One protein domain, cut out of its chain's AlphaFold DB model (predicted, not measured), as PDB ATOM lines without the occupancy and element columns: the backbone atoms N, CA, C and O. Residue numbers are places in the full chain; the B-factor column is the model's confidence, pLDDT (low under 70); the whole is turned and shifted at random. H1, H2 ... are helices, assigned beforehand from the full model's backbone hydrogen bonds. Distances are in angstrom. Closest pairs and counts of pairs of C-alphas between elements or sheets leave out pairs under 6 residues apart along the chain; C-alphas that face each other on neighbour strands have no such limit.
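AT A GLANCE: This is residues 2 to 113 of the 794 residues of the protein "RasGEF domain containing protein" of Acanthamoeba castellanii str. Neff (UniProt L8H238). Look first for an up-and-down bundle of four helices, H3, H4, H6 and H7, each running against the one before it in the chain. H1 crosses one side of this bundle over H3 and H4, H2 folds back from H1 and packs on residues 66 to 73 of H4, and little H5 sits near H6 and H7. The printed part has 112 residues with seven named helices, H1 to H7 in order, and no named strand: the class is all helix. It is compact, with a radius of gyration of the C-alphas of 13.1 A and spans of 36 by 32 by 24 A.

HOW THE PARTS SIT: Start at the hub, H4, residues 56 to 73. It touches H7, residues 98 to 112, the same way at a shallow tilt of 12 degrees; their closest C-alphas, of Gln 68 and Leu 104, are 5.4 A apart. H6, residues 82 to 95, makes a hairpin with H7, closest at the C-alphas of Ala 92 and Thr 101, 5.5 A. H3, residues 36 to 48, touches H6, closest at the C-alphas of Tyr 37 and Leu 84, 7.1 A. With residues 8 to 12 alone, H1, residues 2 to 17, touches H3 at a steep tilt of 65 degrees, closest at the C-alphas of Val 8 and Thr 42, 6.2 A. H2, residues 20 to 27, touches H4, closest at the C-alphas of Phe 27 and Trp 70, 6.5 A. Every O i to N i+4 pair is within hydrogen-bond range in H1, H2, H3, H4, H6 and H7; H5, residues 76 to 79, is too short for one.

IN THESE COORDINATES: Find C-alpha 2 at (151.844, 162.067, 167.729), where H1 begins its 23.0 A. H4 runs 25.5 A from C-alpha 56 at (165.504, 157.232, 191.722). H7 ends at C-alpha 112, (165.793, 186.785, 185.850).

THE WHOLE: The C-alphas farthest apart, of Asp 54 and Ala 113, are 38.1 A apart. The printed part has no cut, and no link is long. Confidence is under 70 at residues 2 to 6, 32, 80 and 112 to 113.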
ATOM      1  N   ALA A   2     150.533 162.623 168.128       40.38
ATOM      2  CA  ALA A   2     151.844 162.067 167.729       40.38
ATOM      3  C   ALA A   2     153.073 162.895 168.179       40.38
ATOM      4  O   ALA A   2     153.942 162.365 168.867       40.38
ATOM      5  N   TYR A   3     153.089 164.205 167.897       49.78
ATOM      6  CA  TYR A   3     154.174 165.114 168.297       49.78
ATOM      7  C   TYR A   3     154.492 165.117 169.806       49.78
ATOM      8  O   TYR A   3     155.664 165.170 170.162       49.78
ATOM      9  N   ARG A   4     153.500 164.975 170.705       59.16
ATOM     10  CA  ARG A   4     153.758 164.938 172.162       59.16
ATOM     11  C   ARG A   4     154.498 163.662 172.579       59.16
ATOM     12  O   ARG A   4     155.350 163.728 173.453       59.16
ATOM     13  N   GLY A   5     154.227 162.522 171.938       64.00
ATOM     14  CA  GLY A   5     154.967 161.279 172.201       64.00
ATOM     15  C   GLY A   5     156.431 161.364 171.758       64.00
ATOM     16  O   GLY A   5     157.325 160.929 172.481       64.00
ATOM     17  N   LEU A   6     156.678 161.990 170.603       67.38
ATOM     18  CA  LEU A   6     158.028 162.259 170.093       67.38
ATOM     19  C   LEU A   6     158.787 163.246 170.994       67.38
ATOM     20  O   LEU A   6     159.932 162.977 171.348       67.38
ATOM     21  N   PHE A   7     158.135 164.325 171.441       78.94
ATOM     22  CA  PHE A   7     158.716 165.287 172.382       78.94
ATOM     23  C   PHE A   7     159.108 164.639 173.718       78.94
ATOM     24  O   PHE A   7     160.244 164.794 174.157       78.94
ATOM     25  N   VAL A   8     158.215 163.852 174.331       81.94
ATOM     26  CA  VAL A   8     158.498 163.143 175.594       81.94
ATOM     27  C   VAL A   8     159.682 162.179 175.446       81.94
ATOM     28  O   VAL A   8     160.564 162.155 176.302       81.94
ATOM     29  N   SER A   9     159.748 161.439 174.333       79.12
ATOM     30  CA  SER A   9     160.874 160.547 174.017       79.12
ATOM     31  C   SER A   9     162.200 161.308 173.849       79.12
ATOM     32  O   SER A   9     163.235 160.888 174.369       79.12
ATOM     33  N   LEU A  10     162.171 162.469 173.182       81.31
ATOM     34  CA  LEU A  10     163.341 163.333 173.010       81.31
ATOM     35  C   LEU A  10     163.839 163.897 174.351       81.31
ATOM     36  O   LEU A  10     165.041 163.851 174.613       81.31
ATOM     37  N   VAL A  11     162.932 164.370 175.215       86.25
ATOM     38  CA  VAL A  11     163.271 164.868 176.560       86.25
ATOM     39  C   VAL A  11     163.919 163.768 177.399       86.25
ATOM     40  O   VAL A  11     164.991 163.997 177.953       86.25
ATOM     41  N   ASP A  12     163.323 162.575 177.476       84.62
ATOM     42  CA  ASP A  12     163.865 161.474 178.285       84.62
ATOM     43  C   ASP A  12     165.223 160.978 177.751       84.62
ATOM     44  O   ASP A  12     166.152 160.760 178.530       84.62
ATOM     45  N   SER A  13     165.392 160.910 176.425       83.88
ATOM     46  CA  SER A  13     166.665 160.572 175.770       83.88
ATOM     47  C   SER A  13     167.780 161.580 176.091       83.88
ATOM     48  O   SER A  13     168.862 161.204 176.550       83.88
ATOM     49  N   VAL A  14     167.516 162.880 175.918       85.88
ATOM     50  CA  VAL A  14     168.501 163.952 176.153       85.88
ATOM     51  C   VAL A  14     168.777 164.167 177.650       85.88
ATOM     52  O   VAL A  14     169.903 164.497 178.039       85.88
ATOM     53  N   LEU A  15     167.789 163.910 178.511       88.44
ATOM     54  CA  LEU A  15     167.960 163.833 179.960       88.44
ATOM     55  C   LEU A  15     168.916 162.687 180.326       88.44
ATOM     56  O   LEU A  15     169.978 162.953 180.893       88.44
ATOM     57  N   ARG A  16     168.593 161.438 179.952       84.75
ATOM     58  CA  ARG A  16     169.383 160.234 180.290       84.75
ATOM     59  C   ARG A  16     170.798 160.251 179.720       84.75
ATOM     60  O   ARG A  16     171.703 159.732 180.365       84.75
ATOM     61  N   ALA A  17     171.014 160.884 178.566       83.94
ATOM     62  CA  ALA A  17     172.349 161.042 177.991       83.94
ATOM     63  C   ALA A  17     173.309 161.873 178.871       83.94
ATOM     64  O   ALA A  17     174.520 161.701 178.757       83.94
ATOM     65  N   ASN A  18     172.790 162.791 179.706       83.88
ATOM     66  CA  ASN A  18     173.534 163.750 180.551       83.88
ATOM     67  C   ASN A  18     174.629 164.587 179.841       83.88
ATOM     68  O   ASN A  18     175.444 165.255 180.480       83.88
ATOM     69  N   ASP A  19     174.644 164.558 178.513       81.31
ATOM     70  CA  ASP A  19     175.624 165.196 177.646       81.31
ATOM     71  C   ASP A  19     175.365 166.718 177.620       81.31
ATOM     72  O   ASP A  19     174.294 167.137 177.165       81.31
ATOM     73  N   PRO A  20     176.291 167.562 178.128       77.94
ATOM     74  CA  PRO A  20     176.051 168.998 178.247       77.94
ATOM     75  C   PRO A  20     175.825 169.685 176.902       77.94
ATOM     76  O   PRO A  20     175.013 170.607 176.823       77.94
ATOM     77  N   GLU A  21     176.505 169.225 175.849       72.62
ATOM     78  CA  GLU A  21     176.357 169.794 174.513       72.62
ATOM     79  C   GLU A  21     175.036 169.343 173.891       72.62
ATOM     80  O   GLU A  21     174.305 170.200 173.414       72.62
ATOM     81  N   LYS A  22     174.628 168.068 174.003       76.44
ATOM     82  CA  LYS A  22     173.278 167.650 173.555       76.44
ATOM     83  C   LYS A  22     172.145 168.324 174.333       76.44
ATOM     84  O   LYS A  22     171.088 168.578 173.762       76.44
ATOM     85  N   GLN A  23     172.339 168.632 175.614       84.38
ATOM     86  CA  GLN A  23     171.339 169.357 176.404       84.38
ATOM     87  C   GLN A  23     171.239 170.823 175.977       84.38
ATOM     88  O   GLN A  23     170.143 171.295 175.701       84.38
ATOM     89  N   LYS A  24     172.367 171.520 175.811       75.44
ATOM     90  CA  LYS A  24     172.449 172.854 175.187       75.44
ATOM     91  C   LYS A  24     171.798 172.870 173.793       75.44
ATOM     92  O   LYS A  24     170.966 173.725 173.521       75.44
ATOM     93  N   LEU A  25     172.107 171.885 172.953       72.62
ATOM     94  CA  LEU A  25     171.548 171.667 171.613       72.62
ATOM     95  C   LEU A  25     170.011 171.524 171.638       72.62
ATOM     96  O   LEU A  25     169.310 172.163 170.852       72.62
ATOM     97  N   PHE A  26     169.490 170.742 172.590       82.06
ATOM     98  CA  PHE A  26     168.055 170.597 172.848       82.06
ATOM     99  C   PHE A  26     167.420 171.901 173.346       82.06
ATOM    100  O   PHE A  26     166.430 172.339 172.774       82.06
ATOM    101  N   PHE A  27     167.996 172.577 174.345       83.75
ATOM    102  CA  PHE A  27     167.463 173.843 174.869       83.75
ATOM    103  C   PHE A  27     167.313 174.920 173.778       83.75
ATOM    104  O   PHE A  27     166.370 175.705 173.788       83.75
ATOM    105  N   VAL A  28     168.182 174.899 172.767       71.38
ATOM    106  CA  VAL A  28     168.153 175.831 171.628       71.38
ATOM    107  C   VAL A  28     167.102 175.471 170.561       71.38
ATOM    108  O   VAL A  28     166.756 176.329 169.742       71.38
ATOM    109  N   THR A  29     166.558 174.248 170.564       71.81
ATOM    110  CA  THR A  29     165.623 173.724 169.541       71.81
ATOM    111  C   THR A  29     164.246 173.320 170.066       71.81
ATOM    112  O   THR A  29     163.274 173.386 169.316       71.81
ATOM    113  N   TYR A  30     164.114 172.966 171.346       78.88
ATOM    114  CA  TYR A  30     162.880 172.406 171.905       78.88
ATOM    115  C   TYR A  30     161.591 173.228 171.682       78.88
ATOM    116  O   TYR A  30     160.552 172.584 171.515       78.88
ATOM    117  N   PRO A  31     161.600 174.582 171.574       79.56
ATOM    118  CA  PRO A  31     160.380 175.346 171.305       79.56
ATOM    119  C   PRO A  31     159.787 175.132 169.899       79.56
ATOM    120  O   PRO A  31     158.699 175.627 169.619       79.56
ATOM    121  N   GLN A  32     160.457 174.377 169.015       68.44
ATOM    122  CA  GLN A  32     159.867 173.858 167.769       68.44
ATOM    123  C   GLN A  32     158.874 172.710 168.016       68.44
ATOM    124  O   GLN A  32     158.069 172.395 167.141       68.44
ATOM    125  N   TYR A  33     158.957 172.053 169.177       72.12
ATOM    126  CA  TYR A  33     158.352 170.742 169.431       72.12
ATOM    127  C   TYR A  33     157.454 170.704 170.682       72.12
ATOM    128  O   TYR A  33     156.598 169.826 170.783       72.12
ATOM    129  N   GLY A  34     157.620 171.650 171.612       77.38
ATOM    130  CA  GLY A  34     156.799 171.797 172.817       77.38
ATOM    131  C   GLY A  34     157.042 173.135 173.523       77.38
ATOM    132  O   GLY A  34     158.039 173.805 173.270       77.38
ATOM    133  N   THR A  35     156.131 173.544 174.403       86.31
ATOM    134  CA  THR A  35     156.265 174.781 175.192       86.31
ATOM    135  C   THR A  35     157.176 174.597 176.419       86.31
ATOM    136  O   THR A  35     157.414 173.460 176.841       86.31
ATOM    137  N   PRO A  36     157.628 175.687 177.075       90.31
ATOM    138  CA  PRO A  36     158.278 175.615 178.388       90.31
ATOM    139  C   PRO A  36     157.468 174.816 179.428       90.31
ATOM    140  O   PRO A  36     158.027 174.040 180.206       90.31
ATOM    141  N   TYR A  37     156.134 174.927 179.398       90.69
ATOM    142  CA  TYR A  37     155.249 174.130 180.249       90.69
ATOM    143  C   TYR A  37     155.210 172.652 179.841       90.69
ATOM    144  O   TYR A  37     155.200 171.799 180.723       90.69
ATOM    145  N   ASP A  38     155.228 172.310 178.548       89.81
ATOM    146  CA  ASP A  38     155.320 170.907 178.114       89.81
ATOM    147  C   ASP A  38     156.631 170.262 178.583       89.81
ATOM    148  O   ASP A  38     156.622 169.106 179.009       89.81
ATOM    149  N   LEU A  39     157.745 171.005 178.564       92.31
ATOM    150  CA  LEU A  39     159.030 170.545 179.095       92.31
ATOM    151  C   LEU A  39     158.963 170.314 180.613       92.31
ATOM    152  O   LEU A  39     159.311 169.229 181.081       92.31
ATOM    153  N   LEU A  40     158.457 171.287 181.379       92.94
ATOM    154  CA  LEU A  40     158.292 171.154 182.832       92.94
ATOM    155  C   LEU A  40     157.354 169.990 183.199       92.94
ATOM    156  O   LEU A  40     157.701 169.172 184.050       92.94
ATOM    157  N   ASN A  41     156.209 169.868 182.522       91.75
ATOM    158  CA  ASN A  41     155.253 168.776 182.717       91.75
ATOM    159  C   ASN A  41     155.877 167.413 182.385       91.75
ATOM    160  O   ASN A  41     155.739 166.475 183.165       91.75
ATOM    161  N   THR A  42     156.629 167.311 181.283       91.12
ATOM    162  CA  THR A  42     157.338 166.077 180.902       91.12
ATOM    163  C   THR A  42     158.362 165.672 181.964       91.12
ATOM    164  O   THR A  42     158.434 164.505 182.337       91.12
ATOM    165  N   LEU A  43     159.124 166.623 182.515       91.44
ATOM    166  CA  LEU A  43     160.084 166.345 183.590       91.44
ATOM    167  C   LEU A  43     159.390 165.940 184.902       91.44
ATOM    168  O   LEU A  43     159.899 165.072 185.611       91.44
ATOM    169  N   GLN A  44     158.215 166.499 185.212       90.38
ATOM    170  CA  GLN A  44     157.392 166.060 186.346       90.38
ATOM    171  C   GLN A  44     156.820 164.646 186.145       90.38
ATOM    172  O   GLN A  44     156.855 163.842 187.076       90.38
ATOM    173  N   GLU A  45     156.291 164.339 184.956       89.56
ATOM    174  CA  GLU A  45     155.778 163.013 184.577       89.56
ATOM    175  C   GLU A  45     156.907 161.963 184.656       89.56
ATOM    176  O   GLU A  45     156.762 160.948 185.343       89.56
ATOM    177  N   SER A  46     158.074 162.249 184.069       86.94
ATOM    178  CA  SER A  46     159.249 161.370 184.116       86.94
ATOM    179  C   SER A  46     159.842 161.207 185.518       86.94
ATOM    180  O   SER A  46     160.283 160.107 185.849       86.94
ATOM    181  N   LEU A  47     159.852 162.236 186.374       85.94
ATOM    182  CA  LEU A  47     160.331 162.086 187.756       85.94
ATOM    183  C   LEU A  47     159.394 161.174 188.560       85.94
ATOM    184  O   LEU A  47     159.867 160.203 189.147       85.94
ATOM    185  N   LYS A  48     158.072 161.392 188.493       85.94
ATOM    186  CA  LYS A  48     157.064 160.526 189.140       85.94
ATOM    187  C   LYS A  48     157.183 159.062 188.683       85.94
ATOM    188  O   LYS A  48     157.079 158.152 189.498       85.94
ATOM    189  N   ALA A  49     157.474 158.823 187.402       85.00
ATOM    190  CA  ALA A  49     157.651 157.479 186.837       85.00
ATOM    191  C   ALA A  49     158.956 156.755 187.252       85.00
ATOM    192  O   ALA A  49     159.121 155.570 186.946       85.00
ATOM    193  N   ASN A  50     159.894 157.437 187.920       83.44
ATOM    194  CA  ASN A  50     161.166 156.865 188.387       83.44
ATOM    195  C   ASN A  50     161.410 157.061 189.904       83.44
ATOM    196  O   ASN A  50     162.380 156.533 190.435       83.44
ATOM    197  N   GLU A  51     160.515 157.752 190.621       77.19
ATOM    198  CA  GLU A  51     160.623 158.062 192.061       77.19
ATOM    199  C   GLU A  51     160.658 156.813 192.969       77.19
ATOM    200  O   GLU A  51     161.234 156.854 194.054       77.19
ATOM    201  N   HIS A  52     160.088 155.691 192.516       78.62
ATOM    202  CA  HIS A  52     160.012 154.421 193.255       78.62
ATOM    203  C   HIS A  52     160.983 153.334 192.754       78.62
ATOM    204  O   HIS A  52     160.763 152.153 193.016       78.62
ATOM    205  N   LYS A  53     162.024 153.706 192.001       82.31
ATOM    206  CA  LYS A  53     163.053 152.779 191.499       82.31
ATOM    207  C   LYS A  53     164.363 152.932 192.266       82.31
ATOM    208  O   LYS A  53     164.646 154.004 192.800       82.31
ATOM    209  N   ASP A  54     165.197 151.894 192.241       72.62
ATOM    210  CA  ASP A  54     166.512 151.888 192.902       72.62
ATOM    211  C   ASP A  54     167.462 152.987 192.374       72.62
ATOM    212  O   ASP A  54     168.318 153.479 193.109       72.62
ATOM    213  N   ASP A  55     167.288 153.430 191.121       78.62
ATOM    214  CA  ASP A  55     168.029 154.541 190.508       78.62
ATOM    215  C   ASP A  55     167.417 155.934 190.779       78.62
ATOM    216  O   ASP A  55     168.016 156.953 190.425       78.62
ATOM    217  N   GLY A  56     166.266 156.006 191.457       80.75
ATOM    218  CA  GLY A  56     165.504 157.232 191.722       80.75
ATOM    219  C   GLY A  56     166.330 158.406 192.278       80.75
ATOM    220  O   GLY A  56     166.247 159.504 191.722       80.75
ATOM    221  N   PRO A  57     167.188 158.225 193.306       82.62
ATOM    222  CA  PRO A  57     168.053 159.294 193.817       82.62
ATOM    223  C   PRO A  57     169.068 159.823 192.791       82.62
ATOM    224  O   PRO A  57     169.355 161.022 192.761       82.62
ATOM    225  N   ALA A  58     169.593 158.961 191.915       84.19
ATOM    226  CA  ALA A  58     170.478 159.378 190.828       84.19
ATOM    227  C   ALA A  58     169.694 160.122 189.733       84.19
ATOM    228  O   ALA A  58     170.154 161.153 189.237       84.19
ATOM    229  N   PHE A  59     168.478 159.661 189.420       87.00
ATOM    230  CA  PHE A  59     167.580 160.312 188.466       87.00
ATOM    231  C   PHE A  59     167.109 161.697 188.949       87.00
ATOM    232  O   PHE A  59     167.092 162.646 188.166       87.00
ATOM    233  N   MET A  60     166.822 161.871 190.244       86.06
ATOM    234  CA  MET A  60     166.522 163.184 190.835       86.06
ATOM    235  C   MET A  60     167.699 164.162 190.695       86.06
ATOM    236  O   MET A  60     167.503 165.313 190.305       86.06
ATOM    237  N   ASN A  61     168.933 163.709 190.940       87.12
ATOM    238  CA  ASN A  61     170.127 164.537 190.735       87.12
ATOM    239  C   ASN A  61     170.317 164.922 189.253       87.12
ATOM    240  O   ASN A  61     170.696 166.057 188.955       87.12
ATOM    241  N   LEU A  62     170.009 164.006 188.329       89.44
ATOM    242  CA  LEU A  62     170.059 164.236 186.884       89.44
ATOM    243  C   LEU A  62     169.024 165.277 186.420       89.44
ATOM    244  O   LEU A  62     169.385 166.218 185.714       89.44
ATOM    245  N   VAL A  63     167.766 165.165 186.867       90.94
ATOM    246  CA  VAL A  63     166.720 166.180 186.625       90.94
ATOM    247  C   VAL A  63     167.129 167.527 187.228       90.94
ATOM    248  O   VAL A  63     167.015 168.557 186.568       90.94
ATOM    249  N   GLY A  64     167.694 167.533 188.438       88.75
ATOM    250  CA  GLY A  64     168.234 168.736 189.073       88.75
ATOM    251  C   GLY A  64     169.311 169.442 188.243       88.75
ATOM    252  O   GLY A  64     169.270 170.663 188.092       88.75
ATOM    253  N   ALA A  65     170.250 168.688 187.663       88.50
ATOM    254  CA  ALA A  65     171.273 169.228 186.765       88.50
ATOM    255  C   ALA A  65     170.682 169.730 185.433       88.50
ATOM    256  O   ALA A  65     171.089 170.784 184.942       88.50
ATOM    257  N   PHE A  66     169.697 169.019 184.875       92.31
ATOM    258  CA  PHE A  66     168.994 169.408 183.650       92.31
ATOM    259  C   PHE A  66     168.246 170.740 183.820       92.31
ATOM    260  O   PHE A  66     168.437 171.654 183.022       92.31
ATOM    261  N   LEU A  67     167.464 170.896 184.895       92.25
ATOM    262  CA  LEU A  67     166.727 172.133 185.195       92.25
ATOM    263  C   LEU A  67     167.658 173.338 185.392       92.25
ATOM    264  O   LEU A  67     167.342 174.444 184.964       92.25
ATOM    265  N   GLN A  68     168.824 173.135 186.010       88.62
ATOM    266  CA  GLN A  68     169.821 174.198 186.141       88.62
ATOM    267  C   GLN A  68     170.386 174.621 184.782       88.62
ATOM    268  O   GLN A  68     170.464 175.816 184.508       88.62
ATOM    269  N   ARG A  69     170.730 173.652 183.921       88.44
ATOM    270  CA  ARG A  69     171.211 173.918 182.558       88.44
ATOM    271  C   ARG A  69     170.138 174.591 181.695       88.44
ATOM    272  O   ARG A  69     170.499 175.431 180.878       88.44
ATOM    273  N   TRP A  70     168.857 174.274 181.897       90.31
ATOM    274  CA  TRP A  70     167.738 174.944 181.227       90.31
ATOM    275  C   TRP A  70     167.702 176.436 181.578       90.31
ATOM    276  O   TRP A  70     167.816 177.274 180.688       90.31
ATOM    277  N   VAL A  71     167.667 176.769 182.874       88.00
ATOM    278  CA  VAL A  71     167.681 178.161 183.367       88.00
ATOM    279  C   VAL A  71     168.931 178.932 182.911       88.00
ATOM    280  O   VAL A  71     168.853 180.126 182.637       88.00
ATOM    281  N   GLU A  72     170.081 178.263 182.786       82.75
ATOM    282  CA  GLU A  72     171.332 178.878 182.309       82.75
ATOM    283  C   GLU A  72     171.406 179.085 180.785       82.75
ATOM    284  O   GLU A  72     172.216 179.896 180.338       82.75
ATOM    285  N   ASN A  73     170.609 178.371 179.980       79.94
ATOM    286  CA  ASN A  73     170.647 178.461 178.510       79.94
ATOM    287  C   ASN A  73     169.403 179.110 177.883       79.94
ATOM    288  O   ASN A  73     169.498 179.574 176.749       79.94
ATOM    289  N   CYS A  74     168.283 179.179 178.607       81.75
ATOM    290  CA  CYS A  74     167.025 179.789 178.166       81.75
ATOM    291  C   CYS A  74     166.455 180.736 179.244       81.75
ATOM    292  O   CYS A  74     165.399 180.445 179.807       81.75
ATOM    293  N   PRO A  75     167.122 181.862 179.568       81.31
ATOM    294  CA  PRO A  75     166.558 182.858 180.485       81.31
ATOM    295  C   PRO A  75     165.233 183.440 179.954       81.31
ATOM    296  O   PRO A  75     164.303 183.637 180.735       81.31
ATOM    297  N   ASP A  76     165.119 183.617 178.631       78.06
ATOM    298  CA  ASP A  76     163.952 184.140 177.906       78.06
ATOM    299  C   ASP A  76     162.624 183.461 178.301       78.06
ATOM    300  O   ASP A  76     161.590 184.133 178.394       78.06
ATOM    301  N   ASP A  77     162.658 182.143 178.557       84.62
ATOM    302  CA  ASP A  77     161.500 181.326 178.956       84.62
ATOM    303  C   ASP A  77     160.894 181.813 180.287       84.62
ATOM    304  O   ASP A  77     159.691 181.689 180.515       84.62
ATOM    305  N   PHE A  78     161.725 182.394 181.159       85.56
ATOM    306  CA  PHE A  78     161.393 182.791 182.530       85.56
ATOM    307  C   PHE A  78     161.271 184.309 182.726       85.56
ATOM    308  O   PHE A  78     160.622 184.748 183.677       85.56
ATOM    309  N   GLU A  79     161.879 185.121 181.856       76.19
ATOM    310  CA  GLU A  79     161.705 186.582 181.874       76.19
ATOM    311  C   GLU A  79     160.264 186.984 181.534       76.19
ATOM    312  O   GLU A  79     159.684 187.868 182.172       76.19
ATOM    313  N   ASN A  80     159.685 186.313 180.534       68.44
ATOM    314  CA  ASN A  80     158.360 186.619 179.996       68.44
ATOM    315  C   ASN A  80     157.230 185.946 180.793       68.44
ATOM    316  O   ASN A  80     156.119 186.473 180.832       68.44
ATOM    317  N   ASP A  81     157.512 184.824 181.467       81.88
ATOM    318  CA  ASP A  81     156.564 184.137 182.345       81.88
ATOM    319  C   ASP A  81     157.152 183.876 183.745       81.88
ATOM    320  O   ASP A  81     157.856 182.898 184.015       81.88
ATOM    321  N   LYS A  82     156.789 184.755 184.686       83.31
ATOM    322  CA  LYS A  82     157.155 184.620 186.103       83.31
ATOM    323  C   LYS A  82     156.490 183.420 186.774       83.31
ATOM    324  O   LYS A  82     157.085 182.843 187.682       83.31
ATOM    325  N   ARG A  83     155.295 183.021 186.327       87.69
ATOM    326  CA  ARG A  83     154.560 181.883 186.887       87.69
ATOM    327  C   ARG A  83     155.261 180.570 186.554       87.69
ATOM    328  O   ARG A  83     155.399 179.742 187.446       87.69
ATOM    329  N   LEU A  84     155.796 180.418 185.342       90.00
ATOM    330  CA  LEU A  84     156.655 179.277 184.995       90.00
ATOM    331  C   LEU A  84     157.841 179.157 185.972       90.00
ATOM    332  O   LEU A  84     158.181 178.060 186.416       90.00
ATOM    333  N   GLY A  85     158.448 180.289 186.345       88.12
ATOM    334  CA  GLY A  85     159.505 180.348 187.357       88.12
ATOM    335  C   GLY A  85     159.042 179.956 188.764       88.12
ATOM    336  O   GLY A  85     159.736 179.215 189.461       88.12
ATOM    337  N   GLU A  86     157.860 180.409 189.184       89.06
ATOM    338  CA  GLU A  86     157.252 180.032 190.467       89.06
ATOM    339  C   GLU A  86     156.890 178.540 190.521       89.06
ATOM    340  O   GLU A  86     157.233 177.873 191.500       89.06
ATOM    341  N   ASP A  87     156.287 177.998 189.459       91.44
ATOM    342  CA  ASP A  87     155.918 176.586 189.314       91.44
ATOM    343  C   ASP A  87     157.176 175.687 189.276       91.44
ATOM    344  O   ASP A  87     157.237 174.678 189.987       91.44
ATOM    345  N   LEU A  88     158.237 176.092 188.561       92.31
ATOM    346  CA  LEU A  88     159.554 175.434 188.574       92.31
ATOM    347  C   LEU A  88     160.171 175.400 189.983       92.31
ATOM    348  O   LEU A  88     160.635 174.354 190.443       92.31
ATOM    349  N   LEU A  89     160.179 176.535 190.689       90.94
ATOM    350  CA  LEU A  89     160.714 176.623 192.051       90.94
ATOM    351  C   LEU A  89     159.803 175.952 193.089       90.94
ATOM    352  O   LEU A  89     160.270 175.622 194.180       90.94
ATOM    353  N   SER A  90     158.520 175.748 192.793       92.56
ATOM    354  CA  SER A  90     157.610 174.919 193.589       92.56
ATOM    355  C   SER A  90     157.959 173.438 193.433       92.56
ATOM    356  O   SER A  90     158.331 172.796 194.415       92.56
ATOM    357  N   PHE A  91     157.998 172.937 192.193       92.25
ATOM    358  CA  PHE A  91     158.396 171.563 191.864       92.25
ATOM    359  C   PHE A  91     159.765 171.195 192.455       92.25
ATOM    360  O   PHE A  91     159.908 170.155 193.098       92.25
ATOM    361  N   ALA A  92     160.761 172.076 192.333       90.06
ATOM    362  CA  ALA A  92     162.079 171.838 192.913       90.06
ATOM    363  C   ALA A  92     162.075 171.800 194.457       90.06
ATOM    364  O   ALA A  92     162.896 171.103 195.045       90.06
ATOM    365  N   ARG A  93     161.171 172.513 195.142       91.19
ATOM    366  CA  ARG A  93     161.026 172.413 196.610       91.19
ATOM    367  C   ARG A  93     160.314 171.136 197.053       91.19
ATOM    368  O   ARG A  93     160.605 170.654 198.140       91.19
ATOM    369  N   GLU A  94     159.405 170.613 196.236       88.44
ATOM    370  CA  GLU A  94     158.659 169.384 196.528       88.44
ATOM    371  C   GLU A  94     159.479 168.114 196.239       88.44
ATOM    372  O   GLU A  94     159.408 167.150 196.999       88.44
ATOM    373  N   LYS A  95     160.247 168.098 195.137       85.75
ATOM    374  CA  LYS A  95     160.783 166.861 194.534       85.75
ATOM    375  C   LYS A  95     162.304 166.799 194.355       85.75
ATOM    376  O   LYS A  95     162.797 165.809 193.823       85.75
ATOM    377  N   LEU A  96     163.063 167.815 194.775       87.00
ATOM    378  CA  LEU A  96     164.529 167.829 194.672       87.00
ATOM    379  C   LEU A  96     165.197 168.143 196.018       87.00
ATOM    380  O   LEU A  96     164.603 168.742 196.915       87.00
ATOM    381  N   SER A  97     166.460 167.733 196.168       85.94
ATOM    382  CA  SER A  97     167.216 167.952 197.403       85.94
ATOM    383  C   SER A  97     167.488 169.443 197.643       85.94
ATOM    384  O   SER A  97     167.797 170.192 196.716       85.94
ATOM    385  N   ALA A  98     167.445 169.877 198.907       84.12
ATOM    386  CA  ALA A  98     167.572 171.292 199.273       84.12
ATOM    387  C   ALA A  98     168.833 171.979 198.702       84.12
ATOM    388  O   ALA A  98     168.789 173.162 198.366       84.12
ATOM    389  N   GLY A  99     169.942 171.247 198.534       83.94
ATOM    390  CA  GLY A  99     171.153 171.753 197.875       83.94
ATOM    391  C   GLY A  99     170.945 172.068 196.388       83.94
ATOM    392  O   GLY A  99     171.289 173.162 195.938       83.94
ATOM    393  N   ILE A 100     170.323 171.152 195.637       83.75
ATOM    394  CA  ILE A 100     169.970 171.348 194.222       83.75
ATOM    395  C   ILE A 100     168.974 172.499 194.077       83.75
ATOM    396  O   ILE A 100     169.166 173.368 193.229       83.75
ATOM    397  N   THR A 101     167.952 172.537 194.926       87.19
ATOM    398  CA  THR A 101     166.879 173.538 194.894       87.19
ATOM    399  C   THR A 101     167.394 174.938 195.220       87.19
ATOM    400  O   THR A 101     167.047 175.897 194.531       87.19
ATOM    401  N   ASN A 102     168.291 175.070 196.202       85.94
ATOM    402  CA  ASN A 102     168.963 176.337 196.491       85.94
ATOM    403  C   ASN A 102     169.893 176.769 195.346       85.94
ATOM    404  O   ASN A 102     169.912 177.948 194.996       85.94
ATOM    405  N   HIS A 103     170.623 175.841 194.717       84.38
ATOM    406  CA  HIS A 103     171.493 176.175 193.586       84.38
ATOM    407  C   HIS A 103     170.694 176.591 192.337       84.38
ATOM    408  O   HIS A 103     171.028 177.593 191.705       84.38
ATOM    409  N   LEU A 104     169.589 175.897 192.034       86.56
ATOM    410  CA  LEU A 104     168.639 176.265 190.981       86.56
ATOM    411  C   LEU A 104     168.012 177.640 191.251       86.56
ATOM    412  O   LEU A 104     167.993 178.481 190.357       86.56
ATOM    413  N   LYS A 105     167.578 177.913 192.489       86.75
ATOM    414  CA  LYS A 105     167.041 179.224 192.888       86.75
ATOM    415  C   LYS A 105     168.069 180.347 192.729       86.75
ATOM    416  O   LYS A 105     167.715 181.423 192.259       86.75
ATOM    417  N   LEU A 106     169.336 180.109 193.079       83.81
ATOM    418  CA  LEU A 106     170.421 181.080 192.890       83.81
ATOM    419  C   LEU A 106     170.730 181.342 191.406       83.81
ATOM    420  O   LEU A 106     171.032 182.481 191.053       83.81
ATOM    421  N   LYS A 107     170.633 180.323 190.540       81.19
ATOM    422  CA  LYS A 107     170.740 180.481 189.079       81.19
ATOM    423  C   LYS A 107     169.550 181.265 188.521       81.19
ATOM    424  O   LYS A 107     169.763 182.303 187.910       81.19
ATOM    425  N   TYR A 108     168.321 180.854 188.837       84.75
ATOM    426  CA  TYR A 108     167.088 181.538 188.428       84.75
ATOM    427  C   TYR A 108     167.092 183.022 188.814       84.75
ATOM    428  O   TYR A 108     166.888 183.881 187.961       84.75
ATOM    429  N   LEU A 109     167.408 183.340 190.074       83.62
ATOM    430  CA  LEU A 109     167.479 184.727 190.534       83.62
ATOM    431  C   LEU A 109     168.583 185.525 189.826       83.62
ATOM    432  O   LEU A 109     168.390 186.709 189.599       83.62
ATOM    433  N   ARG A 110     169.707 184.906 189.444       78.12
ATOM    434  CA  ARG A 110     170.771 185.573 188.669       78.12
ATOM    435  C   ARG A 110     170.379 185.814 187.209       78.12
ATOM    436  O   ARG A 110     170.809 186.810 186.643       78.12
ATOM    437  N   CYS A 111     169.615 184.904 186.610       71.00
ATOM    438  CA  CYS A 111     169.173 185.008 185.221       71.00
ATOM    439  C   CYS A 111     168.013 186.000 185.060       71.00
ATOM    440  O   CYS A 111     168.050 186.822 184.157       71.00
ATOM    441  N   VAL A 112     167.017 185.963 185.954       67.06
ATOM    442  CA  VAL A 112     165.793 186.785 185.850       67.06
ATOM    443  C   VAL A 112     165.938 188.155 186.534       67.06
ATOM    444  O   VAL A 112     165.252 189.106 186.159       67.06
ATOM    445  N   ALA A 113     166.856 188.321 187.497       63.53
ATOM    446  CA  ALA A 113     167.271 189.653 187.944       63.53
ATOM    447  C   ALA A 113     168.325 190.226 186.983       63.53
ATOM    448  O   ALA A 113     169.520 190.262 187.289       63.53
TER     449      ALA A 113